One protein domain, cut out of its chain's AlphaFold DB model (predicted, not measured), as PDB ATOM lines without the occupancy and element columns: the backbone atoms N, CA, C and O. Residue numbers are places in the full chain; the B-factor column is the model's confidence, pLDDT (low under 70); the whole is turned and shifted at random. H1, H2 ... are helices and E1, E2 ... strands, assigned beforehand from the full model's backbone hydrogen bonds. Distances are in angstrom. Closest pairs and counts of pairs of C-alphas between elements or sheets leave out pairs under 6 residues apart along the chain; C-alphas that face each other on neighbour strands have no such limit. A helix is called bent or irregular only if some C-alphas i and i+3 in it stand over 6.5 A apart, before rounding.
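AT A GLANCE: This is residues 27 to 73 and 86 to 216 of the 221 residues of an uncharacterized protein of Aspergillus turcosus (UniProt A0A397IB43). Picture an open cluster of helices in which H8 crosses between H3 and H5 and touches both, with H9 turning off one end of H8 and the short H2 and H7 gathered at one end of H3. H4 runs on from the other end of H3 as an arm that touches no helix, and residues 126 to 143 fold back from its far end toward H5; H1 and H6 lie near the other end of H5, and the short strand E1 pairs with bits of the loops before and after it. The printed part has 178 residues with nine named helices and one named strand, in the order H1 E1 H2 H3 H4 H5 H6 H7 H8 H9, and is mostly helix. It is compact, with a radius of gyration of the C-alphas of 17.1 A, and spans 52 by 42 by 27 A.

IN THESE COORDINATES: Find C-alpha 29 at (-12.842, -19.735, 58.951), where H1 begins; it runs to residue 36. E1 is residues 50 to 52. After the cut come H2, residues 86 to 90, and H3, residues 92 to 108 and 24.7 A long, which starts at (-24.313, 6.495, 49.468). Next read H4, residues 110 to 125, 22.2 A; H5, 144 to 157, 20.2 A; H6, 159 to 172, 19.7 A; H7, 183 to 187; and H8, 191 to 205, 20.7 A. H9, residues 208 to 214, ends at (-6.558, 10.576, 27.144). H3 and H6 are irregular: C-alphas 93 and 96 are 8.2 A apart, and C-alphas 160 and 163 are 8.0 A apart.

HOW THE PARTS SIT: Start at the hubs, H3 and H8, which touch at a steep tilt of 49 degrees, the same way; their closest C-alphas, Arg 99 and Phe 197, are 4.3 A apart. H8 touches H5 opposite ways at a steep tilt of 39 degrees, closest at C-alphas 191 and 148, 4.5 A. H9 touches H8 only at the corner, C-alphas 205 and 211 being closest at 5.1 A. H7 touches H2, closest at C-alphas 183 and 86, 5.0 A. H3 and H4 meet only through their link, and H4 and H9 are only just apart, closest 8.4 A. H1 is close to H5 but not clearly touching, closest at C-alphas 36 and 157, 7.1 A. Residues 41 to 42 and 67 to 68 pair antiparallel with residues of E1, which pairs with no named strand. Every O i to N i+4 pair is within hydrogen-bond range in H1, H4, H7 and H8; the counts are 10 of 13 in H3, 7 of 10 in H5, 8 of 10 in H6, 2 of 3 in H9 and 0 of 1 in H2, where 2 of 2 O i to N i+3 pairs are.

THE WHOLE: The C-alphas farthest apart, Gly 127 and Gly 179, are 52.0 A apart. Residues 74 to 85 are not printed; look across that cut from C-alpha 73 to C-alpha 86, 23.4 A. The links H1 to E1 and H4 to H5 are long. The model's pLDDT is under 70 at residues 71 to 73, 123 to 140 and 212 to 216.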
ATOM      1  N   ILE A  27     -16.179 -13.751  58.115       94.19
ATOM      2  CA  ILE A  27     -16.452 -14.934  57.295       94.19
ATOM      3  C   ILE A  27     -15.981 -16.158  58.095       94.19
ATOM      4  O   ILE A  27     -14.824 -16.190  58.520       94.19
ATOM      5  N   PRO A  28     -16.829 -17.183  58.318       93.56
ATOM      6  CA  PRO A  28     -16.433 -18.359  59.089       93.56
ATOM      7  C   PRO A  28     -15.172 -19.026  58.527       93.56
ATOM      8  O   PRO A  28     -15.118 -19.342  57.338       93.56
ATOM      9  N   SER A  29     -14.176 -19.284  59.381       91.00
ATOM     10  CA  SER A  29     -12.842 -19.735  58.951       91.00
ATOM     11  C   SER A  29     -12.874 -21.026  58.129       91.00
ATOM     12  O   SER A  29     -12.151 -21.142  57.148       91.00
ATOM     13  N   GLU A  30     -13.752 -21.974  58.467       91.06
ATOM     14  CA  GLU A  30     -13.887 -23.232  57.723       91.06
ATOM     15  C   GLU A  30     -14.381 -23.005  56.281       91.06
ATOM     16  O   GLU A  30     -13.842 -23.573  55.327       91.06
ATOM     17  N   ALA A  31     -15.372 -22.122  56.106       92.81
ATOM     18  CA  ALA A  31     -15.849 -21.709  54.788       92.81
ATOM     19  C   ALA A  31     -14.777 -20.937  54.027       92.81
ATOM     20  O   ALA A  31     -14.530 -21.226  52.855       92.81
ATOM     21  N   LEU A  32     -14.101 -20.010  54.705       94.38
ATOM     22  CA  LEU A  32     -13.032 -19.211  54.129       94.38
ATOM     23  C   LEU A  32     -11.900 -20.095  53.593       94.38
ATOM     24  O   LEU A  32     -11.552 -19.975  52.424       94.38
ATOM     25  N   THR A  33     -11.378 -21.036  54.386       93.50
ATOM     26  CA  THR A  33     -10.321 -21.963  53.949       93.50
ATOM     27  C   THR A  33     -10.747 -22.760  52.718       93.50
ATOM     28  O   THR A  33      -9.990 -22.853  51.751       93.50
ATOM     29  N   ARG A  34     -11.977 -23.293  52.696       93.31
ATOM     30  CA  ARG A  34     -12.491 -24.014  51.519       93.31
ATOM     31  C   ARG A  34     -12.594 -23.119  50.289       93.31
ATOM     32  O   ARG A  34     -12.266 -23.575  49.195       93.31
ATOM     33  N   ILE A  35     -13.065 -21.884  50.448       95.44
ATOM     34  CA  ILE A  35     -13.220 -20.924  49.350       95.44
ATOM     35  C   ILE A  35     -11.852 -20.511  48.800       95.44
ATOM     36  O   ILE A  35     -11.650 -20.574  47.591       95.44
ATOM     37  N   LEU A  36     -10.901 -20.164  49.670       94.62
ATOM     38  CA  LEU A  36      -9.554 -19.732  49.280       94.62
ATOM     39  C   LEU A  36      -8.694 -20.869  48.699       94.62
ATOM     40  O   LEU A  36      -7.738 -20.600  47.983       94.62
ATOM     41  N   SER A  37      -9.040 -22.135  48.960       94.00
ATOM     42  CA  SER A  37      -8.364 -23.303  48.366       94.00
ATOM     43  C   SER A  37      -8.742 -23.587  46.905       94.00
ATOM     44  O   SER A  37      -8.232 -24.538  46.309       94.00
ATOM     45  N   LYS A  38      -9.669 -22.813  46.330       94.56
ATOM     46  CA  LYS A  38     -10.231 -23.036  44.994       94.56
ATOM     47  C   LYS A  38     -10.056 -21.800  44.111       94.56
ATOM     48  O   LYS A  38      -9.998 -20.682  44.627       94.56
ATOM     49  N   PRO A  39     -10.075 -21.973  42.775       93.81
ATOM     50  CA  PRO A  39     -10.111 -20.841  41.865       93.81
ATOM     51  C   PRO A  39     -11.256 -19.857  42.186       93.81
ATOM     52  O   PRO A  39     -12.339 -20.294  42.589       93.81
ATOM     53  N   PRO A  40     -11.053 -18.542  41.987       94.06
ATOM     54  CA  PRO A  40      -9.873 -17.926  41.374       94.06
ATOM     55  C   PRO A  40      -8.680 -17.747  42.327       94.06
ATOM     56  O   PRO A  40      -7.639 -17.289  41.873       94.06
ATOM     57  N   PHE A  41      -8.810 -18.061  43.619       94.50
ATOM     58  CA  PHE A  41      -7.763 -17.815  44.613       94.50
ATOM     59  C   PHE A  41      -6.581 -18.772  44.462       94.50
ATOM     60  O   PHE A  41      -6.745 -19.952  44.152       94.50
ATOM     61  N   LEU A  42      -5.384 -18.242  44.711       90.25
ATOM     62  CA  LEU A  42      -4.138 -18.994  44.734       90.25
ATOM     63  C   LEU A  42      -3.375 -18.692  46.019       90.25
ATOM     64  O   LEU A  42      -3.144 -17.534  46.364       90.25
ATOM     65  N   ILE A  43      -2.941 -19.753  46.692       85.44
ATOM     66  CA  ILE A  43      -2.042 -19.664  47.840       85.44
ATOM     67  C   ILE A  43      -0.620 -19.768  47.296       85.44
ATOM     68  O   ILE A  43      -0.207 -20.819  46.810       85.44
ATOM     69  N   VAL A  44       0.116 -18.662  47.354       81.00
ATOM     70  CA  VAL A  44       1.529 -18.592  46.965       81.00
ATOM     71  C   VAL A  44       2.304 -18.091  48.170       81.00
ATOM     72  O   VAL A  44       1.861 -17.163  48.846       81.00
ATOM     73  N   GLU A  45       3.455 -18.696  48.444       77.44
ATOM     74  CA  GLU A  45       4.344 -18.242  49.511       77.44
ATOM     75  C   GLU A  45       4.684 -16.755  49.334       77.44
ATOM     76  O   GLU A  45       5.011 -16.310  48.235       77.44
ATOM     77  N   SER A  46       4.578 -15.979  50.418       73.81
ATOM     78  CA  SER A  46       4.753 -14.514  50.424       73.81
ATOM     79  C   SER A  46       3.770 -13.725  49.540       73.81
ATOM     80  O   SER A  46       3.889 -12.508  49.406       73.81
ATOM     81  N   GLY A  47       2.793 -14.399  48.934       73.25
ATOM     82  CA  GLY A  47       1.768 -13.805  48.099       73.25
ATOM     83  C   GLY A  47       0.535 -13.417  48.903       73.25
ATOM     84  O   GLY A  47       0.006 -14.218  49.667       73.25
ATOM     85  N   PHE A  48       0.031 -12.205  48.684       81.94
ATOM     86  CA  PHE A  48      -1.190 -11.731  49.327       81.94
ATOM     87  C   PHE A  48      -2.321 -11.574  48.309       81.94
ATOM     88  O   PHE A  48      -2.142 -10.926  47.274       81.94
ATOM     89  N   ASN A  49      -3.492 -12.147  48.612       87.81
ATOM     90  CA  ASN A  49      -4.719 -12.024  47.818       87.81
ATOM     91  C   ASN A  49      -4.508 -12.281  46.309       87.81
ATOM     92  O   ASN A  49      -4.955 -11.502  45.460       87.81
ATOM     93  N   ILE A  50      -3.770 -13.347  45.981       87.69
ATOM     94  CA  ILE A  50      -3.455 -13.697  44.596       87.69
ATOM     95  C   ILE A  50      -4.642 -14.409  43.960       87.69
ATOM     96  O   ILE A  50      -5.228 -15.321  44.547       87.69
ATOM     97  N   ARG A  51      -4.986 -13.990  42.742       90.88
ATOM     98  CA  ARG A  51      -6.047 -14.592  41.941       90.88
ATOM     99  C   ARG A  51      -5.639 -14.768  40.491       90.88
ATOM    100  O   ARG A  51      -4.982 -13.895  39.931       90.88
ATOM    101  N   ASP A  52      -6.079 -15.863  39.886       89.88
ATOM    102  CA  ASP A  52      -6.016 -16.093  38.441       89.88
ATOM    103  C   ASP A  52      -7.284 -15.554  37.766       89.88
ATOM    104  O   ASP A  52      -8.405 -16.005  38.031       89.88
ATOM    105  N   LEU A  53      -7.104 -14.575  36.880       87.75
ATOM    106  CA  LEU A  53      -8.193 -13.911  36.176       87.75
ATOM    107  C   LEU A  53      -8.800 -14.759  35.052       87.75
ATOM    108  O   LEU A  53      -9.881 -14.427  34.569       87.75
ATOM    109  N   GLY A  54      -8.202 -15.888  34.668       88.50
ATOM    110  CA  GLY A  54      -8.853 -16.838  33.761       88.50
ATOM    111  C   GLY A  54     -10.113 -17.481  34.345       88.50
ATOM    112  O   GLY A  54     -10.927 -18.048  33.620       88.50
ATOM    113  N   HIS A  55     -10.333 -17.335  35.652       91.44
ATOM    114  CA  HIS A  55     -11.528 -17.815  36.339       91.44
ATOM    115  C   HIS A  55     -12.612 -16.742  36.529       91.44
ATOM    116  O   HIS A  55     -13.649 -17.031  37.128       91.44
ATOM    117  N   ILE A  56     -12.447 -15.527  35.983       88.06
ATOM    118  CA  ILE A  56     -13.501 -14.498  36.065       88.06
ATOM    119  C   ILE A  56     -14.695 -14.777  35.146       88.06
ATOM    120  O   ILE A  56     -15.702 -14.083  35.256       88.06
ATOM    121  N   GLY A  57     -14.617 -15.779  34.265       87.56
ATOM    122  CA  GLY A  57     -15.702 -16.163  33.355       87.56
ATOM    123  C   GLY A  57     -15.689 -15.454  31.997       87.56
ATOM    124  O   GLY A  57     -16.672 -15.539  31.268       87.56
ATOM    125  N   HIS A  58     -14.598 -14.766  31.645       87.62
ATOM    126  CA  HIS A  58     -14.433 -14.173  30.318       87.62
ATOM    127  C   HIS A  58     -13.774 -15.179  29.353       87.62
ATOM    128  O   HIS A  58     -12.655 -15.612  29.623       87.62
ATOM    129  N   PRO A  59     -14.384 -15.519  28.200       85.19
ATOM    130  CA  PRO A  59     -13.870 -16.567  27.307       85.19
ATOM    131  C   PRO A  59     -12.510 -16.228  26.676       85.19
ATOM    132  O   PRO A  59     -11.753 -17.119  26.295       85.19
ATOM    133  N   GLY A  60     -12.184 -14.937  26.573       82.62
ATOM    134  CA  GLY A  60     -10.906 -14.458  26.042       82.62
ATOM    135  C   GLY A  60      -9.747 -14.450  27.047       82.62
ATOM    136  O   GLY A  60      -8.632 -14.133  26.649       82.62
ATOM    137  N   ILE A  61      -9.981 -14.764  28.328       80.94
ATOM    138  CA  ILE A  61      -8.917 -14.820  29.344       80.94
ATOM    139  C   ILE A  61      -8.746 -16.273  29.761       80.94
ATOM    140  O   ILE A  61      -9.605 -16.850  30.420       80.94
ATOM    141  N   GLN A  62      -7.633 -16.869  29.350       83.06
ATOM    142  CA  GLN A  62      -7.328 -18.256  29.676       83.06
ATOM    143  C   GLN A  62      -6.777 -18.364  31.106       83.06
ATOM    144  O   GLN A  62      -5.980 -17.504  31.503       83.06
ATOM    145  N   PRO A  63      -7.151 -19.409  31.871       88.62
ATOM    146  CA  PRO A  63      -6.487 -19.736  33.127       88.62
ATOM    147  C   PRO A  63      -4.974 -19.838  32.957       88.62
ATOM    148  O   PRO A  63      -4.467 -20.310  31.937       88.62
ATOM    149  N   GLY A  64      -4.254 -19.373  33.965       81.81
ATOM    150  CA  GLY A  64      -2.804 -19.408  34.028       81.81
ATOM    151  C   GLY A  64      -2.089 -18.240  33.342       81.81
ATOM    152  O   GLY A  64      -0.857 -18.194  33.384       81.81
ATOM    153  N   LEU A  65      -2.827 -17.311  32.719       76.69
ATOM    154  CA  LEU A  65      -2.266 -16.252  31.868       76.69
ATOM    155  C   LEU A  65      -2.217 -14.867  32.524       76.69
ATOM    156  O   LEU A  65      -1.328 -14.069  32.239       76.69
ATOM    157  N   ILE A  66      -3.207 -14.517  33.339       78.06
ATOM    158  CA  ILE A  66      -3.290 -13.183  33.936       78.06
ATOM    159  C   ILE A  66      -3.611 -13.369  35.402       78.06
ATOM    160  O   ILE A  66      -4.599 -14.009  35.747       78.06
ATOM    161  N   TYR A  67      -2.784 -12.790  36.261       81.25
ATOM    162  CA  TYR A  67      -2.948 -12.888  37.701       81.25
ATOM    163  C   TYR A  67      -3.059 -11.495  38.281       81.25
ATOM    164  O   TYR A  67      -2.446 -10.558  37.784       81.25
ATOM    165  N   ARG A  68      -3.782 -11.359  39.378       83.19
ATOM    166  CA  ARG A  68      -3.731 -10.168  40.220       83.19
ATOM    167  C   ARG A  68      -3.292 -10.555  41.616       83.19
ATOM    168  O   ARG A  68      -3.488 -11.690  42.031       83.19
ATOM    169  N   SER A  69      -2.746  -9.598  42.343       79.31
ATOM    170  CA  SER A  69      -2.437  -9.729  43.761       79.31
ATOM    171  C   SER A  69      -3.039  -8.557  44.530       79.31
ATOM    172  O   SER A  69      -3.490  -7.570  43.938       79.31
ATOM    173  N   GLY A  70      -3.033  -8.658  45.855       71.56
ATOM    174  CA  GLY A  70      -3.074  -7.488  46.723       71.56
ATOM    175  C   GLY A  70      -1.777  -6.680  46.619       71.56
ATOM    176  O   GLY A  70      -1.047  -6.792  45.630       71.56
ATOM    177  N   LEU A  71      -1.503  -5.857  47.635       62.56
ATOM    178  CA  LEU A  71      -0.348  -4.961  47.655       62.56
ATOM    179  C   LEU A  71       0.937  -5.718  47.271       62.56
ATOM    180  O   LEU A  71       1.364  -6.630  47.975       62.56
ATOM    181  N   LEU A  72       1.552  -5.329  46.156       44.59
ATOM    182  CA  LEU A  72       2.955  -5.624  45.915       44.59
ATOM    183  C   LEU A  72       3.728  -4.538  46.647       44.59
ATOM    184  O   LEU A  72       3.721  -3.382  46.221       44.59
ATOM    185  N   ALA A  73       4.336  -4.879  47.778       35.50
ATOM    186  CA  ALA A  73       5.293  -3.978  48.400       35.50
ATOM    187  C   ALA A  73       6.335  -3.580  47.332       35.50
ATOM    188  O   ALA A  73       6.909  -4.464  46.694       35.50
ATOM    189  N   PRO A  86     -12.072   9.505  55.673       88.88
ATOM    190  CA  PRO A  86     -13.081   8.451  55.791       88.88
ATOM    191  C   PRO A  86     -14.521   8.968  55.834       88.88
ATOM    192  O   PRO A  86     -15.409   8.335  55.272       88.88
ATOM    193  N   SER A  87     -14.764  10.160  56.386       92.00
ATOM    194  CA  SER A  87     -16.113  10.743  56.437       92.00
ATOM    195  C   SER A  87     -16.727  11.007  55.058       92.00
ATOM    196  O   SER A  87     -17.952  10.975  54.935       92.00
ATOM    197  N   ASN A  88     -15.920  11.162  54.002       93.56
ATOM    198  CA  ASN A  88     -16.427  11.263  52.630       93.56
ATOM    199  C   ASN A  88     -17.129   9.971  52.176       93.56
ATOM    200  O   ASN A  88     -18.023  10.020  51.332       93.56
ATOM    201  N   PHE A  89     -16.768   8.820  52.750       95.25
ATOM    202  CA  PHE A  89     -17.331   7.515  52.405       95.25
ATOM    203  C   PHE A  89     -18.664   7.226  53.112       95.25
ATOM    204  O   PHE A  89     -19.347   6.267  52.760       95.25
ATOM    205  N   ALA A  90     -19.086   8.060  54.069       94.50
ATOM    206  CA  ALA A  90     -20.299   7.819  54.854       94.50
ATOM    207  C   ALA A  90     -21.599   7.917  54.036       94.50
ATOM    208  O   ALA A  90     -22.611   7.309  54.380       94.50
ATOM    209  N   ALA A  91     -21.596   8.693  52.951       94.38
ATOM    210  CA  ALA A  91     -22.761   8.863  52.094       94.38
ATOM    211  C   ALA A  91     -22.825   7.786  51.002       94.38
ATOM    212  O   ALA A  91     -21.805   7.324  50.492       94.38
ATOM    213  N   LYS A  92     -24.049   7.417  50.593       94.81
ATOM    214  CA  LYS A  92     -24.313   6.495  49.468       94.81
ATOM    215  C   LYS A  92     -23.492   5.200  49.545       94.81
ATOM    216  O   LYS A  92     -23.020   4.693  48.525       94.81
ATOM    217  N   ASN A  93     -23.306   4.678  50.756       94.00
ATOM    218  CA  ASN A  93     -22.519   3.480  51.047       94.00
ATOM    219  C   ASN A  93     -21.051   3.551  50.580       94.00
ATOM    220  O   ASN A  93     -20.450   2.501  50.380       94.00
ATOM    221  N   GLY A  94     -20.484   4.741  50.364       95.75
ATOM    222  CA  GLY A  94     -19.101   4.955  49.918       95.75
ATOM    223  C   GLY A  94     -18.897   5.019  48.404       95.75
ATOM    224  O   GLY A  94     -17.815   5.385  47.958       95.75
ATOM    225  N   ASN A  95     -19.918   4.720  47.593       97.38
ATOM    226  CA  ASN A  95     -19.773   4.585  46.135       97.38
ATOM    227  C   ASN A  95     -19.191   5.835  45.455       97.38
ATOM    228  O   ASN A  95     -18.272   5.730  44.645       97.38
ATOM    229  N   ASP A  96     -19.704   7.015  45.806       96.50
ATOM    230  CA  ASP A  96     -19.244   8.281  45.226       96.50
ATOM    231  C   ASP A  96     -17.799   8.601  45.634       96.50
ATOM    232  O   ASP A  96     -16.998   8.993  44.789       96.50
ATOM    233  N   ALA A  97     -17.444   8.364  46.899       95.06
ATOM    234  CA  ALA A  97     -16.089   8.588  47.392       95.06
ATOM    235  C   ALA A  97     -15.074   7.641  46.731       95.06
ATOM    236  O   ALA A  97     -14.008   8.093  46.323       95.06
ATOM    237  N   TYR A  98     -15.417   6.361  46.539       94.25
ATOM    238  CA  TYR A  98     -14.572   5.427  45.784       94.25
ATOM    239  C   TYR A  98     -14.407   5.832  44.325       94.25
ATOM    240  O   TYR A  98     -13.293   5.777  43.807       94.25
ATOM    241  N   ARG A  99     -15.488   6.255  43.658       94.69
ATOM    242  CA  ARG A  99     -15.411   6.789  42.294       94.69
ATOM    243  C   ARG A  99     -14.415   7.941  42.233       94.69
ATOM    244  O   ARG A  99     -13.534   7.929  41.378       94.69
ATOM    245  N   ASP A 100     -14.562   8.922  43.115       93.38
ATOM    246  CA  ASP A 100     -13.740  10.131  43.094       93.38
ATOM    247  C   ASP A 100     -12.278   9.817  43.437       93.38
ATOM    248  O   ASP A 100     -11.379  10.258  42.721       93.38
ATOM    249  N   MET A 101     -12.044   8.962  44.438       90.00
ATOM    250  CA  MET A 101     -10.718   8.460  44.807       90.00
ATOM    251  C   MET A 101     -10.044   7.709  43.650       90.00
ATOM    252  O   MET A 101      -8.892   7.983  43.324       90.00
ATOM    253  N   TYR A 102     -10.741   6.784  42.983       89.25
ATOM    254  CA  TYR A 102     -10.163   6.042  41.859       89.25
ATOM    255  C   TYR A 102      -9.949   6.904  40.620       89.25
ATOM    256  O   TYR A 102      -8.937   6.734  39.943       89.25
ATOM    257  N   LEU A 103     -10.825   7.872  40.342       87.88
ATOM    258  CA  LEU A 103     -10.582   8.860  39.287       87.88
ATOM    259  C   LEU A 103      -9.375   9.755  39.592       87.88
ATOM    260  O   LEU A 103      -8.725  10.215  38.651       87.88
ATOM    261  N   ASP A 104      -9.091  10.030  40.865       86.25
ATOM    262  CA  ASP A 104      -7.894  10.760  41.274       86.25
ATOM    263  C   ASP A 104      -6.630   9.909  41.108       86.25
ATOM    264  O   ASP A 104      -5.699  10.348  40.435       86.25
ATOM    265  N   ILE A 105      -6.632   8.658  41.589       82.44
ATOM    266  CA  ILE A 105      -5.526   7.696  41.401       82.44
ATOM    267  C   ILE A 105      -5.181   7.540  39.916       82.44
ATOM    268  O   ILE A 105      -4.015   7.615  39.529       82.44
ATOM    269  N   LEU A 106      -6.199   7.396  39.064       79.81
ATOM    270  CA  LEU A 106      -6.056   7.272  37.612       79.81
ATOM    271  C   LEU A 106      -5.280   8.438  36.980       79.81
ATOM    272  O   LEU A 106      -4.556   8.251  36.001       79.81
ATOM    273  N   LYS A 107      -5.446   9.647  37.525       82.19
ATOM    274  CA  LYS A 107      -4.777  10.864  37.054       82.19
ATOM    275  C   LYS A 107      -3.405  11.059  37.690       82.19
ATOM    276  O   LYS A 107      -2.476  11.447  36.992       82.19
ATOM    277  N   SER A 108      -3.282  10.834  38.995       78.94
ATOM    278  CA  SER A 108      -2.048  11.091  39.745       78.94
ATOM    279  C   SER A 108      -0.956  10.062  39.446       78.94
ATOM    280  O   SER A 108       0.222  10.405  39.471       78.94
ATOM    281  N   HIS A 109      -1.330   8.834  39.073       76.38
ATOM    282  CA  HIS A 109      -0.396   7.722  38.855       76.38
ATOM    283  C   HIS A 109      -0.182   7.386  37.374       76.38
ATOM    284  O   HIS A 109       0.228   6.272  37.040       76.38
ATOM    285  N   VAL A 110      -0.432   8.341  36.469       78.25
ATOM    286  CA  VAL A 110      -0.198   8.180  35.023       78.25
ATOM    287  C   VAL A 110       1.165   7.539  34.722       78.25
ATOM    288  O   VAL A 110       1.166   6.531  34.021       78.25
ATOM    289  N   PRO A 111       2.308   8.005  35.275       76.50
ATOM    290  CA  PRO A 111       3.607   7.397  34.977       76.50
ATOM    291  C   PRO A 111       3.694   5.913  35.358       76.50
ATOM    292  O   PRO A 111       4.252   5.118  34.600       76.50
ATOM    293  N   SER A 112       3.111   5.530  36.497       76.94
ATOM    294  CA  SER A 112       3.098   4.149  36.992       76.94
ATOM    295  C   SER A 112       2.262   3.241  36.090       76.94
ATOM    296  O   SER A 112       2.722   2.167  35.700       76.94
ATOM    297  N   PHE A 113       1.070   3.693  35.684       76.06
ATOM    298  CA  PHE A 113       0.234   2.954  34.736       76.06
ATOM    299  C   PHE A 113       0.889   2.854  33.351       76.06
ATOM    300  O   PHE A 113       0.919   1.764  32.780       76.06
ATOM    301  N   SER A 114       1.484   3.938  32.838       75.56
ATOM    302  CA  SER A 114       2.228   3.925  31.571       75.56
ATOM    303  C   SER A 114       3.376   2.920  31.595       75.56
ATOM    304  O   SER A 114       3.541   2.147  30.650       75.56
ATOM    305  N   GLY A 115       4.171   2.920  32.671       76.19
ATOM    306  CA  GLY A 115       5.309   2.019  32.840       76.19
ATOM    307  C   GLY A 115       4.882   0.554  32.881       76.19
ATOM    308  O   GLY A 115       5.413  -0.257  32.123       76.19
ATOM    309  N   LEU A 116       3.867   0.230  33.688       74.69
ATOM    310  CA  LEU A 116       3.332  -1.128  33.794       74.69
ATOM    311  C   LEU A 116       2.759  -1.628  32.462       74.69
ATOM    312  O   LEU A 116       3.078  -2.734  32.033       74.69
ATOM    313  N   LEU A 117       1.940  -0.823  31.782       74.62
ATOM    314  CA  LEU A 117       1.337  -1.212  30.502       74.62
ATOM    315  C   LEU A 117       2.384  -1.364  29.394       74.62
ATOM    316  O   LEU A 117       2.254  -2.253  28.552       74.62
ATOM    317  N   THR A 118       3.425  -0.530  29.407       75.50
ATOM    318  CA  THR A 118       4.572  -0.641  28.494       75.50
ATOM    319  C   THR A 118       5.325  -1.943  28.732       75.50
ATOM    320  O   THR A 118       5.522  -2.702  27.788       75.50
ATOM    321  N   PHE A 119       5.663  -2.245  29.989       74.44
ATOM    322  CA  PHE A 119       6.316  -3.498  30.364       74.44
ATOM    323  C   PHE A 119       5.495  -4.712  29.917       74.44
ATOM    324  O   PHE A 119       6.010  -5.587  29.230       74.44
ATOM    325  N   VAL A 120       4.193  -4.730  30.222       71.38
ATOM    326  CA  VAL A 120       3.294  -5.816  29.807       71.38
ATOM    327  C   VAL A 120       3.271  -5.962  28.285       71.38
ATOM    328  O   VAL A 120       3.393  -7.075  27.784       71.38
ATOM    329  N   ARG A 121       3.142  -4.866  27.528       72.12
ATOM    330  CA  ARG A 121       3.168  -4.905  26.057       72.12
ATOM    331  C   ARG A 121       4.467  -5.525  25.537       72.12
ATOM    332  O   ARG A 121       4.410  -6.362  24.633       72.12
ATOM    333  N   ASP A 122       5.603  -5.110  26.081       70.62
ATOM    334  CA  ASP A 122       6.924  -5.522  25.606       70.62
ATOM    335  C   ASP A 122       7.190  -7.001  25.938       70.62
ATOM    336  O   ASP A 122       7.554  -7.770  25.046       70.62
ATOM    337  N   GLU A 123       6.859  -7.446  27.154       68.44
ATOM    338  CA  GLU A 123       6.916  -8.860  27.560       68.44
ATOM    339  C   GLU A 123       5.990  -9.748  26.715       68.44
ATOM    340  O   GLU A 123       6.366 -10.838  26.278       68.44
ATOM    341  N   LEU A 124       4.768  -9.286  26.424       64.31
ATOM    342  CA  LEU A 124       3.834 -10.031  25.577       64.31
ATOM    343  C   LEU A 124       4.339 -10.174  24.133       64.31
ATOM    344  O   LEU A 124       4.049 -11.201  23.505       64.31
ATOM    345  N   SER A 125       5.068  -9.170  23.633       63.28
ATOM    346  CA  SER A 125       5.596  -9.091  22.263       63.28
ATOM    347  C   SER A 125       6.911  -9.857  22.076       63.28
ATOM    348  O   SER A 125       7.187 -10.317  20.971       63.28
ATOM    349  N   ALA A 126       7.694 -10.059  23.139       61.41
ATOM    350  CA  ALA A 126       8.988 -10.748  23.102       61.41
ATOM    351  C   ALA A 126       8.908 -12.277  22.872       61.41
ATOM    352  O   ALA A 126       9.930 -12.960  22.861       61.41
ATOM    353  N   GLY A 127       7.714 -12.845  22.666       51.34
ATOM    354  CA  GLY A 127       7.558 -14.237  22.222       51.34
ATOM    355  C   GLY A 127       7.846 -15.319  23.274       51.34
ATOM    356  O   GLY A 127       7.802 -16.502  22.939       51.34
ATOM    357  N   SER A 128       8.073 -14.976  24.546       48.66
ATOM    358  CA  SER A 128       8.164 -15.952  25.641       48.66
ATOM    359  C   SER A 128       6.768 -16.516  25.963       48.66
ATOM    360  O   SER A 128       6.050 -16.092  26.866       48.66
ATOM    361  N   ALA A 129       6.336 -17.509  25.187       43.88
ATOM    362  CA  ALA A 129       5.032 -18.166  25.302       43.88
ATOM    363  C   ALA A 129       4.804 -18.957  26.617       43.88
ATOM    364  O   ALA A 129       3.816 -19.673  26.722       43.88
ATOM    365  N   GLY A 130       5.691 -18.853  27.614       41.97
ATOM    366  CA  GLY A 130       5.679 -19.730  28.789       41.97
ATOM    367  C   GLY A 130       5.145 -19.132  30.092       41.97
ATOM    368  O   GLY A 130       4.658 -19.886  30.927       41.97
ATOM    369  N   GLN A 131       5.259 -17.821  30.332       44.50
ATOM    370  CA  GLN A 131       5.026 -17.253  31.676       44.50
ATOM    371  C   GLN A 131       4.553 -15.797  31.627       44.50
ATOM    372  O   GLN A 131       5.069 -14.927  32.326       44.50
ATOM    373  N   LYS A 132       3.564 -15.500  30.787       45.75
ATOM    374  CA  LYS A 132       2.963 -14.165  30.746       45.75
ATOM    375  C   LYS A 132       2.211 -13.975  32.069       45.75
ATOM    376  O   LYS A 132       1.273 -14.706  32.337       45.75
ATOM    377  N   LYS A 133       2.698 -13.088  32.942       48.28
ATOM    378  CA  LYS A 133       2.114 -12.765  34.256       48.28
ATOM    379  C   LYS A 133       1.921 -11.254  34.319       48.28
ATOM    380  O   LYS A 133       2.775 -10.535  34.823       48.28
ATOM    381  N   ALA A 134       0.833 -10.757  33.742       45.97
ATOM    382  CA  ALA A 134       0.478  -9.347  33.852       45.97
ATOM    383  C   ALA A 134      -0.490  -9.153  35.023       45.97
ATOM    384  O   ALA A 134      -1.499  -9.851  35.093       45.97
ATOM    385  N   ILE A 135      -0.197  -8.194  35.905       48.41
ATOM    386  CA  ILE A 135      -1.162  -7.678  36.882       48.41
ATOM    387  C   ILE A 135      -1.952  -6.598  36.172       48.41
ATOM    388  O   ILE A 135      -1.456  -5.495  35.954       48.41
ATOM    389  N   LEU A 136      -3.156  -6.949  35.732       51.81
ATOM    390  CA  LEU A 136      -3.974  -6.062  34.923       51.81
ATOM    391  C   LEU A 136      -5.210  -5.610  35.689       51.81
ATOM    392  O   LEU A 136      -5.939  -6.420  36.255       51.81
ATOM    393  N   PHE A 137      -5.454  -4.302  35.657       54.12
ATOM    394  CA  PHE A 137      -6.645  -3.695  36.247       54.12
ATOM    395  C   PHE A 137      -7.813  -3.550  35.256       54.12
ATOM    396  O   PHE A 137      -8.907  -3.182  35.664       54.12
ATOM    397  N   HIS A 138      -7.624  -3.860  33.969       55.72
ATOM    398  CA  HIS A 138      -8.697  -3.883  32.970       55.72
ATOM    399  C   HIS A 138      -8.201  -4.540  31.670       55.72
ATOM    400  O   HIS A 138      -7.246  -4.040  31.075       55.72
ATOM    401  N   CYS A 139      -8.812  -5.644  31.221       58.88
ATOM    402  CA  CYS A 139      -8.544  -6.211  29.890       58.88
ATOM    403  C   CYS A 139      -9.574  -5.649  28.902       58.88
ATOM    404  O   CYS A 139     -10.761  -5.610  29.221       58.88
ATOM    405  N   HIS A 140      -9.134  -5.275  27.699       67.75
ATOM    406  CA  HIS A 140     -10.035  -4.852  26.627       67.75
ATOM    407  C   HIS A 140     -11.151  -5.884  26.393       67.75
ATOM    408  O   HIS A 140     -10.873  -7.080  26.273       67.75
ATOM    409  N   GLY A 141     -12.398  -5.415  26.320       75.62
ATOM    410  CA  GLY A 141     -13.561  -6.251  26.010       75.62
ATOM    411  C   GLY A 141     -14.127  -7.071  27.174       75.62
ATOM    412  O   GLY A 141     -15.089  -7.805  26.960       75.62
ATOM    413  N   VAL A 142     -13.592  -6.943  28.393       85.44
ATOM    414  CA  VAL A 142     -14.189  -7.592  29.571       85.44
ATOM    415  C   VAL A 142     -15.391  -6.779  30.063       85.44
ATOM    416  O   VAL A 142     -15.236  -5.584  30.304       85.44
ATOM    417  N   PRO A 143     -16.569  -7.403  30.265       89.94
ATOM    418  CA  PRO A 143     -17.730  -6.733  30.844       89.94
ATOM    419  C   PRO A 143     -17.454  -6.145  32.233       89.94
ATOM    420  O   PRO A 143     -16.818  -6.794  33.074       89.94
ATOM    421  N   ASP A 144     -17.996  -4.954  32.491       90.62
ATOM    422  CA  ASP A 144     -17.830  -4.222  33.752       90.62
ATOM    423  C   ASP A 144     -18.270  -5.061  34.961       90.62
ATOM    424  O   ASP A 144     -17.612  -5.049  36.002       90.62
ATOM    425  N   GLU A 145     -19.312  -5.883  34.812       93.25
ATOM    426  CA  GLU A 145     -19.811  -6.760  35.873       93.25
ATOM    427  C   GLU A 145     -18.791  -7.834  36.271       93.25
ATOM    428  O   GLU A 145     -18.685  -8.178  37.450       93.25
ATOM    429  N   LEU A 146     -18.016  -8.362  35.317       92.38
ATOM    430  CA  LEU A 146     -16.976  -9.350  35.621       92.38
ATOM    431  C   LEU A 146     -15.803  -8.700  36.357       92.38
ATOM    432  O   LEU A 146     -15.272  -9.296  37.297       92.38
ATOM    433  N   ILE A 147     -15.442  -7.472  35.974       90.38
ATOM    434  CA  ILE A 147     -14.399  -6.681  36.642       90.38
ATOM    435  C   ILE A 147     -14.836  -6.333  38.065       90.38
ATOM    436  O   ILE A 147     -14.083  -6.541  39.014       90.38
ATOM    437  N   ALA A 148     -16.062  -5.841  38.234       92.81
ATOM    438  CA  ALA A 148     -16.613  -5.475  39.530       92.81
ATOM    439  C   ALA A 148     -16.764  -6.681  40.462       92.81
ATOM    440  O   ALA A 148     -16.451  -6.581  41.651       92.81
ATOM    441  N   ARG A 149     -17.184  -7.833  39.926       93.69
ATOM    442  CA  ARG A 149     -17.259  -9.080  40.687       93.69
ATOM    443  C   ARG A 149     -15.881  -9.533  41.152       93.69
ATOM    444  O   ARG A 149     -15.724  -9.813  42.334       93.69
ATOM    445  N   ASP A 150     -14.882  -9.580  40.267       93.31
ATOM    446  CA  ASP A 150     -13.518  -9.929  40.679       93.31
ATOM    447  C   ASP A 150     -12.951  -8.914  41.680       93.31
ATOM    448  O   ASP A 150     -12.315  -9.306  42.655       93.31
ATOM    449  N   TYR A 151     -13.213  -7.619  41.501       93.00
ATOM    450  CA  TYR A 151     -12.827  -6.593  42.465       93.00
ATOM    451  C   TYR A 151     -13.386  -6.885  43.866       93.00
ATOM    452  O   TYR A 151     -12.613  -6.874  44.827       93.00
ATOM    453  N   ALA A 152     -14.673  -7.230  43.977       94.88
ATOM    454  CA  ALA A 152     -15.327  -7.570  45.244       94.88
ATOM    455  C   ALA A 152     -14.705  -8.792  45.944       94.88
ATOM    456  O   ALA A 152     -14.639  -8.825  47.169       94.88
ATOM    457  N   LEU A 153     -14.128  -9.748  45.200       95.50
ATOM    458  CA  LEU A 153     -13.412 -10.897  45.788       95.50
ATOM    459  C   LEU A 153     -12.228 -10.496  46.669       95.50
ATOM    460  O   LEU A 153     -11.762 -11.300  47.474       95.50
ATOM    461  N   THR A 154     -11.750  -9.258  46.546       93.31
ATOM    462  CA  THR A 154     -10.753  -8.700  47.458       93.31
ATOM    463  C   THR A 154     -11.229  -8.770  48.903       93.31
ATOM    464  O   THR A 154     -10.445  -9.198  49.739       93.31
ATOM    465  N   ARG A 155     -12.503  -8.468  49.188       94.56
ATOM    466  CA  ARG A 155     -13.075  -8.562  50.537       94.56
ATOM    467  C   ARG A 155     -12.890  -9.959  51.129       94.56
ATOM    468  O   ARG A 155     -12.471 -10.080  52.275       94.56
ATOM    469  N   VAL A 156     -13.142 -10.999  50.337       95.81
ATOM    470  CA  VAL A 156     -12.964 -12.400  50.749       95.81
ATOM    471  C   VAL A 156     -11.481 -12.732  50.928       95.81
ATOM    472  O   VAL A 156     -11.090 -13.300  51.942       95.81
ATOM    473  N   GLY A 157     -10.636 -12.346  49.969       92.62
ATOM    474  CA  GLY A 157      -9.206 -12.658  49.992       92.62
ATOM    475  C   GLY A 157      -8.422 -11.964  51.106       92.62
ATOM    476  O   GLY A 157      -7.429 -12.513  51.576       92.62
ATOM    477  N   ILE A 158      -8.868 -10.790  51.566       92.12
ATOM    478  CA  ILE A 158      -8.230 -10.089  52.685       92.12
ATOM    479  C   ILE A 158      -8.682 -10.590  54.058       92.12
ATOM    480  O   ILE A 158      -8.075 -10.191  55.042       92.12
ATOM    481  N   GLU A 159      -9.717 -11.434  54.158       94.81
ATOM    482  CA  GLU A 159     -10.299 -11.815  55.456       94.81
ATOM    483  C   GLU A 159      -9.266 -12.433  56.408       94.81
ATOM    484  O   GLU A 159      -9.304 -12.155  57.597       94.81
ATOM    485  N   THR A 160      -8.311 -13.206  55.881       90.81
ATOM    486  CA  THR A 160      -7.217 -13.803  56.677       90.81
ATOM    487  C   THR A 160      -6.280 -12.781  57.327       90.81
ATOM    488  O   THR A 160      -5.711 -13.065  58.374       90.81
ATOM    489  N   GLU A 161      -6.156 -11.589  56.739       89.75
ATOM    490  CA  GLU A 161      -5.250 -10.519  57.176       89.75
ATOM    491  C   GLU A 161      -6.013  -9.259  57.617       89.75
ATOM    492  O   GLU A 161      -5.421  -8.203  57.857       89.75
ATOM    493  N   LYS A 162      -7.345  -9.334  57.705       91.56
ATOM    494  CA  LYS A 162      -8.228  -8.178  57.893       91.56
ATOM    495  C   LYS A 162      -7.859  -7.391  59.143       91.56
ATOM    496  O   LYS A 162      -7.722  -6.171  59.087       91.56
ATOM    497  N   GLU A 163      -7.660  -8.068  60.268       92.00
ATOM    498  CA  GLU A 163      -7.332  -7.431  61.541       92.00
ATOM    499  C   GLU A 163      -5.968  -6.742  61.495       92.00
ATOM    500  O   GLU A 163      -5.766  -5.735  62.173       92.00
ATOM    501  N   TYR A 164      -5.011  -7.280  60.736       89.50
ATOM    502  CA  TYR A 164      -3.724  -6.625  60.513       89.50
ATOM    503  C   TYR A 164      -3.900  -5.368  59.656       89.50
ATOM    504  O   TYR A 164      -3.509  -4.286  60.090       89.50
ATOM    505  N   LEU A 165      -4.577  -5.477  58.511       88.25
ATOM    506  CA  LEU A 165      -4.792  -4.362  57.585       88.25
ATOM    507  C   LEU A 165      -5.556  -3.201  58.227       88.25
ATOM    508  O   LEU A 165      -5.151  -2.048  58.087       88.25
ATOM    509  N   LEU A 166      -6.624  -3.487  58.978       89.44
ATOM    510  CA  LEU A 166      -7.394  -2.463  59.691       89.44
ATOM    511  C   LEU A 166      -6.537  -1.730  60.731       89.44
ATOM    512  O   LEU A 166      -6.621  -0.506  60.841       89.44
ATOM    513  N   ARG A 167      -5.678  -2.456  61.458       89.25
ATOM    514  CA  ARG A 167      -4.730  -1.849  62.403       89.25
ATOM    515  C   ARG A 167      -3.683  -1.005  61.684       89.25
ATOM    516  O   ARG A 167      -3.381   0.088  62.150       89.25
ATOM    517  N   SER A 168      -3.159  -1.469  60.551       85.81
ATOM    518  CA  SER A 168      -2.208  -0.700  59.742       85.81
ATOM    519  C   SER A 168      -2.821   0.604  59.229       85.81
ATOM    520  O   SER A 168      -2.173   1.642  59.320       85.81
ATOM    521  N   LEU A 169      -4.078   0.584  58.769       84.75
ATOM    522  CA  LEU A 169      -4.805   1.795  58.370       84.75
ATOM    523  C   LEU A 169      -4.944   2.784  59.536       84.75
ATOM    524  O   LEU A 169      -4.649   3.963  59.379       84.75
ATOM    525  N   GLN A 170      -5.336   2.296  60.715       86.31
ATOM    526  CA  GLN A 170      -5.478   3.106  61.931       86.31
ATOM    527  C   GLN A 170      -4.158   3.714  62.415       86.31
ATOM    528  O   GLN A 170      -4.148   4.810  62.968       86.31
ATOM    529  N   GLN A 171      -3.043   3.003  62.230       84.69
ATOM    530  CA  GLN A 171      -1.710   3.492  62.585       84.69
ATOM    531  C   GLN A 171      -1.174   4.506  61.574       84.69
ATOM    532  O   GLN A 171      -0.500   5.455  61.967       84.69
ATOM    533  N   ALA A 172      -1.457   4.301  60.287       81.44
ATOM    534  CA  ALA A 172      -1.003   5.186  59.222       81.44
ATOM    535  C   ALA A 172      -1.784   6.507  59.194       81.44
ATOM    536  O   ALA A 172      -1.195   7.554  58.925       81.44
ATOM    537  N   TRP A 173      -3.090   6.463  59.482       81.38
ATOM    538  CA  TRP A 173      -3.994   7.605  59.346       81.38
ATOM    539  C   TRP A 173      -4.885   7.772  60.584       81.38
ATOM    540  O   TRP A 173      -5.813   6.980  60.777       81.38
ATOM    541  N   PRO A 174      -4.663   8.810  61.414       83.00
ATOM    542  CA  PRO A 174      -5.495   9.096  62.588       83.00
ATOM    543  C   PRO A 174      -6.996   9.213  62.279       83.00
ATOM    544  O   PRO A 174      -7.837   8.860  63.104       83.00
ATOM    545  N   GLU A 175      -7.349   9.668  61.077       85.19
ATOM    546  CA  GLU A 175      -8.718   9.800  60.581       85.19
ATOM    547  C   GLU A 175      -9.430   8.446  60.437       85.19
ATOM    548  O   GLU A 175     -10.659   8.393  60.436       85.19
ATOM    549  N   CYS A 176      -8.672   7.348  60.354       85.19
ATOM    550  CA  CYS A 176      -9.169   5.974  60.302       85.19
ATOM    551  C   CYS A 176      -9.427   5.363  61.690       85.19
ATOM    552  O   CYS A 176      -9.585   4.146  61.795       85.19
ATOM    553  N   ALA A 177      -9.456   6.167  62.759       86.44
ATOM    554  CA  ALA A 177      -9.720   5.697  64.116       86.44
ATOM    555  C   ALA A 177     -10.965   4.793  64.207       86.44
ATOM    556  O   ALA A 177     -11.949   4.957  63.482       86.44
ATOM    557  N   ALA A 178     -10.940   3.837  65.140       81.00
ATOM    558  CA  ALA A 178     -12.070   2.945  65.369       81.00
ATOM    559  C   ALA A 178     -13.360   3.744  65.647       81.00
ATOM    560  O   ALA A 178     -13.391   4.609  66.520       81.00
ATOM    561  N   GLY A 179     -14.424   3.449  64.895       85.06
ATOM    562  CA  GLY A 179     -15.706   4.155  64.993       85.06
ATOM    563  C   GLY A 179     -15.782   5.478  64.220       85.06
ATOM    564  O   GLY A 179     -16.821   6.135  64.273       85.06
ATOM    565  N   ALA A 180     -14.733   5.870  63.487       90.88
ATOM    566  CA  ALA A 180     -14.786   7.038  62.617       90.88
ATOM    567  C   ALA A 180     -15.899   6.899  61.565       90.88
ATOM    568  O   ALA A 180     -16.103   5.844  60.955       90.88
ATOM    569  N   VAL A 181     -16.629   7.994  61.353       94.19
ATOM    570  CA  VAL A 181     -17.728   8.063  60.384       94.19
ATOM    571  C   VAL A 181     -17.194   7.739  58.985       94.19
ATOM    572  O   VAL A 181     -16.207   8.327  58.554       94.19
ATOM    573  N   GLY A 182     -17.836   6.795  58.291       93.44
ATOM    574  CA  GLY A 182     -17.455   6.350  56.943       93.44
ATOM    575  C   GLY A 182     -16.241   5.410  56.872       93.44
ATOM    576  O   GLY A 182     -15.914   4.918  55.794       93.44
ATOM    577  N   PHE A 183     -15.586   5.102  57.999       92.88
ATOM    578  CA  PHE A 183     -14.437   4.188  58.013       92.88
ATOM    579  C   PHE A 183     -14.803   2.771  57.570       92.88
ATOM    580  O   PHE A 183     -14.035   2.138  56.852       92.88
ATOM    581  N   LYS A 184     -15.992   2.286  57.951       93.25
ATOM    582  CA  LYS A 184     -16.486   0.978  57.511       93.25
ATOM    583  C   LYS A 184     -16.518   0.904  55.989       93.25
ATOM    584  O   LYS A 184     -15.994  -0.041  55.420       93.25
ATOM    585  N   GLU A 185     -17.126   1.890  55.340       95.12
ATOM    586  CA  GLU A 185     -17.240   1.946  53.889       95.12
ATOM    587  C   GLU A 185     -15.865   2.058  53.235       95.12
ATOM    588  O   GLU A 185     -15.614   1.340  52.275       95.12
ATOM    589  N   PHE A 186     -14.968   2.884  53.783       92.62
ATOM    590  CA  PHE A 186     -13.586   3.026  53.312       92.62
ATOM    591  C   PHE A 186     -12.743   1.741  53.437       92.62
ATOM    592  O   PHE A 186     -11.858   1.494  52.620       92.62
ATOM    593  N   ALA A 187     -12.984   0.921  54.459       91.50
ATOM    594  CA  ALA A 187     -12.240  -0.315  54.685       91.50
ATOM    595  C   ALA A 187     -12.807  -1.529  53.923       91.50
ATOM    596  O   ALA A 187     -12.214  -2.608  53.948       91.50
ATOM    597  N   ASP A 188     -13.965  -1.382  53.278       93.88
ATOM    598  CA  ASP A 188     -14.667  -2.471  52.601       93.88
ATOM    599  C   ASP A 188     -14.247  -2.616  51.127       93.88
ATOM    600  O   ASP A 188     -13.471  -1.838  50.573       93.88
ATOM    601  N   THR A 189     -14.753  -3.636  50.437       92.88
ATOM    602  CA  THR A 189     -14.568  -3.780  48.989       92.88
ATOM    603  C   THR A 189     -15.812  -4.363  48.336       92.88
ATOM    604  O   THR A 189     -16.111  -5.539  48.497       92.88
ATOM    605  N   LYS A 190     -16.533  -3.541  47.560       95.31
ATOM    606  CA  LYS A 190     -17.842  -3.897  46.988       95.31
ATOM    607  C   LYS A 190     -17.857  -3.761  45.475       95.31
ATOM    608  O   LYS A 190     -17.294  -2.812  44.931       95.31
ATOM    609  N   ALA A 191     -18.589  -4.642  44.795       95.69
ATOM    610  CA  ALA A 191     -18.779  -4.558  43.345       95.69
ATOM    611  C   ALA A 191     -19.349  -3.192  42.926       95.69
ATOM    612  O   ALA A 191     -18.913  -2.611  41.934       95.69
ATOM    613  N   SER A 192     -20.256  -2.628  43.730       97.38
ATOM    614  CA  SER A 192     -20.857  -1.320  43.461       97.38
ATOM    615  C   SER A 192     -19.829  -0.182  43.390       97.38
ATOM    616  O   SER A 192     -20.008   0.737  42.593       97.38
ATOM    617  N   TYR A 193     -18.723  -0.252  44.145       95.81
ATOM    618  CA  TYR A 193     -17.651   0.754  44.095       95.81
ATOM    619  C   TYR A 193     -16.991   0.765  42.722       95.81
ATOM    620  O   TYR A 193     -16.861   1.817  42.095       95.81
ATOM    621  N   MET A 194     -16.647  -0.425  42.230       95.19
ATOM    622  CA  MET A 194     -16.041  -0.593  40.918       95.19
ATOM    623  C   MET A 194     -17.010  -0.214  39.797       95.19
ATOM    624  O   MET A 194     -16.621   0.520  38.896       95.19
ATOM    625  N   MET A 195     -18.282  -0.619  39.881       96.50
ATOM    626  CA  MET A 195     -19.300  -0.222  38.897       96.50
ATOM    627  C   MET A 195     -19.467   1.300  38.830       96.50
ATOM    628  O   MET A 195     -19.471   1.874  37.743       96.50
ATOM    629  N   THR A 196     -19.550   1.972  39.984       97.56
ATOM    630  CA  THR A 196     -19.681   3.438  40.042       97.56
ATOM    631  C   THR A 196     -18.470   4.132  39.413       97.56
ATOM    632  O   THR A 196     -18.616   5.129  38.705       97.56
ATOM    633  N   PHE A 197     -17.269   3.600  39.644       95.12
ATOM    634  CA  PHE A 197     -16.043   4.089  39.023       95.12
ATOM    635  C   PHE A 197     -16.017   3.865  37.503       95.12
ATOM    636  O   PHE A 197     -15.769   4.817  36.762       95.12
ATOM    637  N   LEU A 198     -16.295   2.645  37.030       93.38
ATOM    638  CA  LEU A 198     -16.274   2.293  35.605       93.38
ATOM    639  C   LEU A 198     -17.288   3.117  34.808       93.38
ATOM    640  O   LEU A 198     -16.945   3.653  33.752       93.38
ATOM    641  N   GLU A 199     -18.486   3.332  35.353       95.50
ATOM    642  CA  GLU A 199     -19.482   4.216  34.742       95.50
ATOM    643  C   GLU A 199     -18.961   5.658  34.642       95.50
ATOM    644  O   GLU A 199     -19.067   6.297  33.596       95.50
ATOM    645  N   ALA A 200     -18.307   6.173  35.684       94.75
ATOM    646  CA  ALA A 200     -17.733   7.514  35.637       94.75
ATOM    647  C   ALA A 200     -16.594   7.636  34.614       94.75
ATOM    648  O   ALA A 200     -16.489   8.655  33.922       94.75
ATOM    649  N   VAL A 201     -15.760   6.603  34.464       90.88
ATOM    650  CA  VAL A 201     -14.757   6.532  33.392       90.88
ATOM    651  C   VAL A 201     -15.438   6.513  32.027       90.88
ATOM    652  O   VAL A 201     -14.996   7.207  31.109       90.88
ATOM    653  N   LYS A 202     -16.520   5.752  31.870       91.31
ATOM    654  CA  LYS A 202     -17.281   5.676  30.624       91.31
ATOM    655  C   LYS A 202     -17.875   7.026  30.245       91.31
ATOM    656  O   LYS A 202     -17.666   7.474  29.120       91.31
ATOM    657  N   VAL A 203     -18.506   7.719  31.187       94.00
ATOM    658  CA  VAL A 203     -19.051   9.070  30.987       94.00
ATOM    659  C   VAL A 203     -17.946  10.067  30.634       94.00
ATOM    660  O   VAL A 203     -18.082  10.845  29.693       94.00
ATOM    661  N   LYS A 204     -16.827  10.042  31.361       90.94
ATOM    662  CA  LYS A 204     -15.776  11.060  31.244       90.94
ATOM    663  C   LYS A 204     -14.818  10.836  30.077       90.94
ATOM    664  O   LYS A 204     -14.380  11.786  29.432       90.94
ATOM    665  N   TYR A 205     -14.466   9.583  29.824       86.50
ATOM    666  CA  TYR A 205     -13.426   9.192  28.880       86.50
ATOM    667  C   TYR A 205     -13.948   8.296  27.760       86.50
ATOM    668  O   TYR A 205     -13.205   8.041  26.816       86.50
ATOM    669  N   GLY A 206     -15.209   7.865  27.777       87.31
ATOM    670  CA  GLY A 206     -15.779   6.972  26.765       87.31
ATOM    671  C   GLY A 206     -15.348   5.511  26.908       87.31
ATOM    672  O   GLY A 206     -15.396   4.795  25.911       87.31
ATOM    673  N   GLY A 207     -14.893   5.111  28.099       84.75
ATOM    674  CA  GLY A 207     -14.411   3.767  28.437       84.75
ATOM    675  C   GLY A 207     -12.950   3.768  28.890       84.75
ATOM    676  O   GLY A 207     -12.227   4.746  28.668       84.75
ATOM    677  N   MET A 208     -12.510   2.679  29.523       80.94
ATOM    678  CA  MET A 208     -11.132   2.533  30.011       80.94
ATOM    679  C   MET A 208     -10.114   2.560  28.867       80.94
ATOM    680  O   MET A 208      -9.062   3.179  29.005       80.94
ATOM    681  N   GLU A 209     -10.441   2.010  27.699       75.56
ATOM    682  CA  GLU A 209      -9.567   2.020  26.518       75.56
ATOM    683  C   GLU A 209      -9.203   3.440  26.093       75.56
ATOM    684  O   GLU A 209      -8.045   3.776  25.837       75.56
ATOM    685  N   LYS A 210     -10.218   4.303  26.038       76.94
ATOM    686  CA  LYS A 210     -10.046   5.710  25.684       76.94
ATOM    687  C   LYS A 210      -9.461   6.505  26.843       76.94
ATOM    688  O   LYS A 210      -8.795   7.513  26.602       76.94
ATOM    689  N   CYS A 211      -9.696   6.070  28.078       76.44
ATOM    690  CA  CYS A 211      -9.078   6.649  29.257       76.44
ATOM    691  C   CYS A 211      -7.556   6.545  29.183       76.44
ATOM    692  O   CYS A 211      -6.893   7.567  29.321       76.44
ATOM    693  N   CYS A 212      -7.005   5.374  28.856       69.75
ATOM    694  CA  CYS A 212      -5.560   5.189  28.716       69.75
ATOM    695  C   CYS A 212      -4.942   6.202  27.732       69.75
ATOM    696  O   CYS A 212      -3.957   6.866  28.043       69.75
ATOM    697  N   GLY A 213      -5.555   6.385  26.558       66.56
ATOM    698  CA  GLY A 213      -5.086   7.364  25.571       66.56
ATOM    699  C   GLY A 213      -5.190   8.816  26.056       66.56
ATOM    700  O   GLY A 213      -4.248   9.589  25.901       66.56
ATOM    701  N   ARG A 214      -6.315   9.196  26.678       66.50
ATOM    702  CA  ARG A 214      -6.558  10.576  27.144       66.50
ATOM    703  C   ARG A 214      -5.803  10.948  28.415       66.50
ATOM    704  O   ARG A 214      -5.518  12.122  28.622       66.50
ATOM    705  N   CYS A 215      -5.488   9.971  29.254       63.09
ATOM    706  CA  CYS A 215      -4.670  10.149  30.445       63.09
ATOM    707  C   CYS A 215      -3.168  10.138  30.127       63.09
ATOM    708  O   CYS A 215      -2.367  10.267  31.043       63.09
ATOM    709  N   GLY A 216      -2.769  10.001  28.855       60.56
ATOM    710  CA  GLY A 216      -1.361  10.008  28.456       60.56
ATOM    711  C   GLY A 216      -0.620   8.716  28.806       60.56
ATOM    712  O   GLY A 216       0.597   8.736  28.974       60.56
TER     713      GLY A 216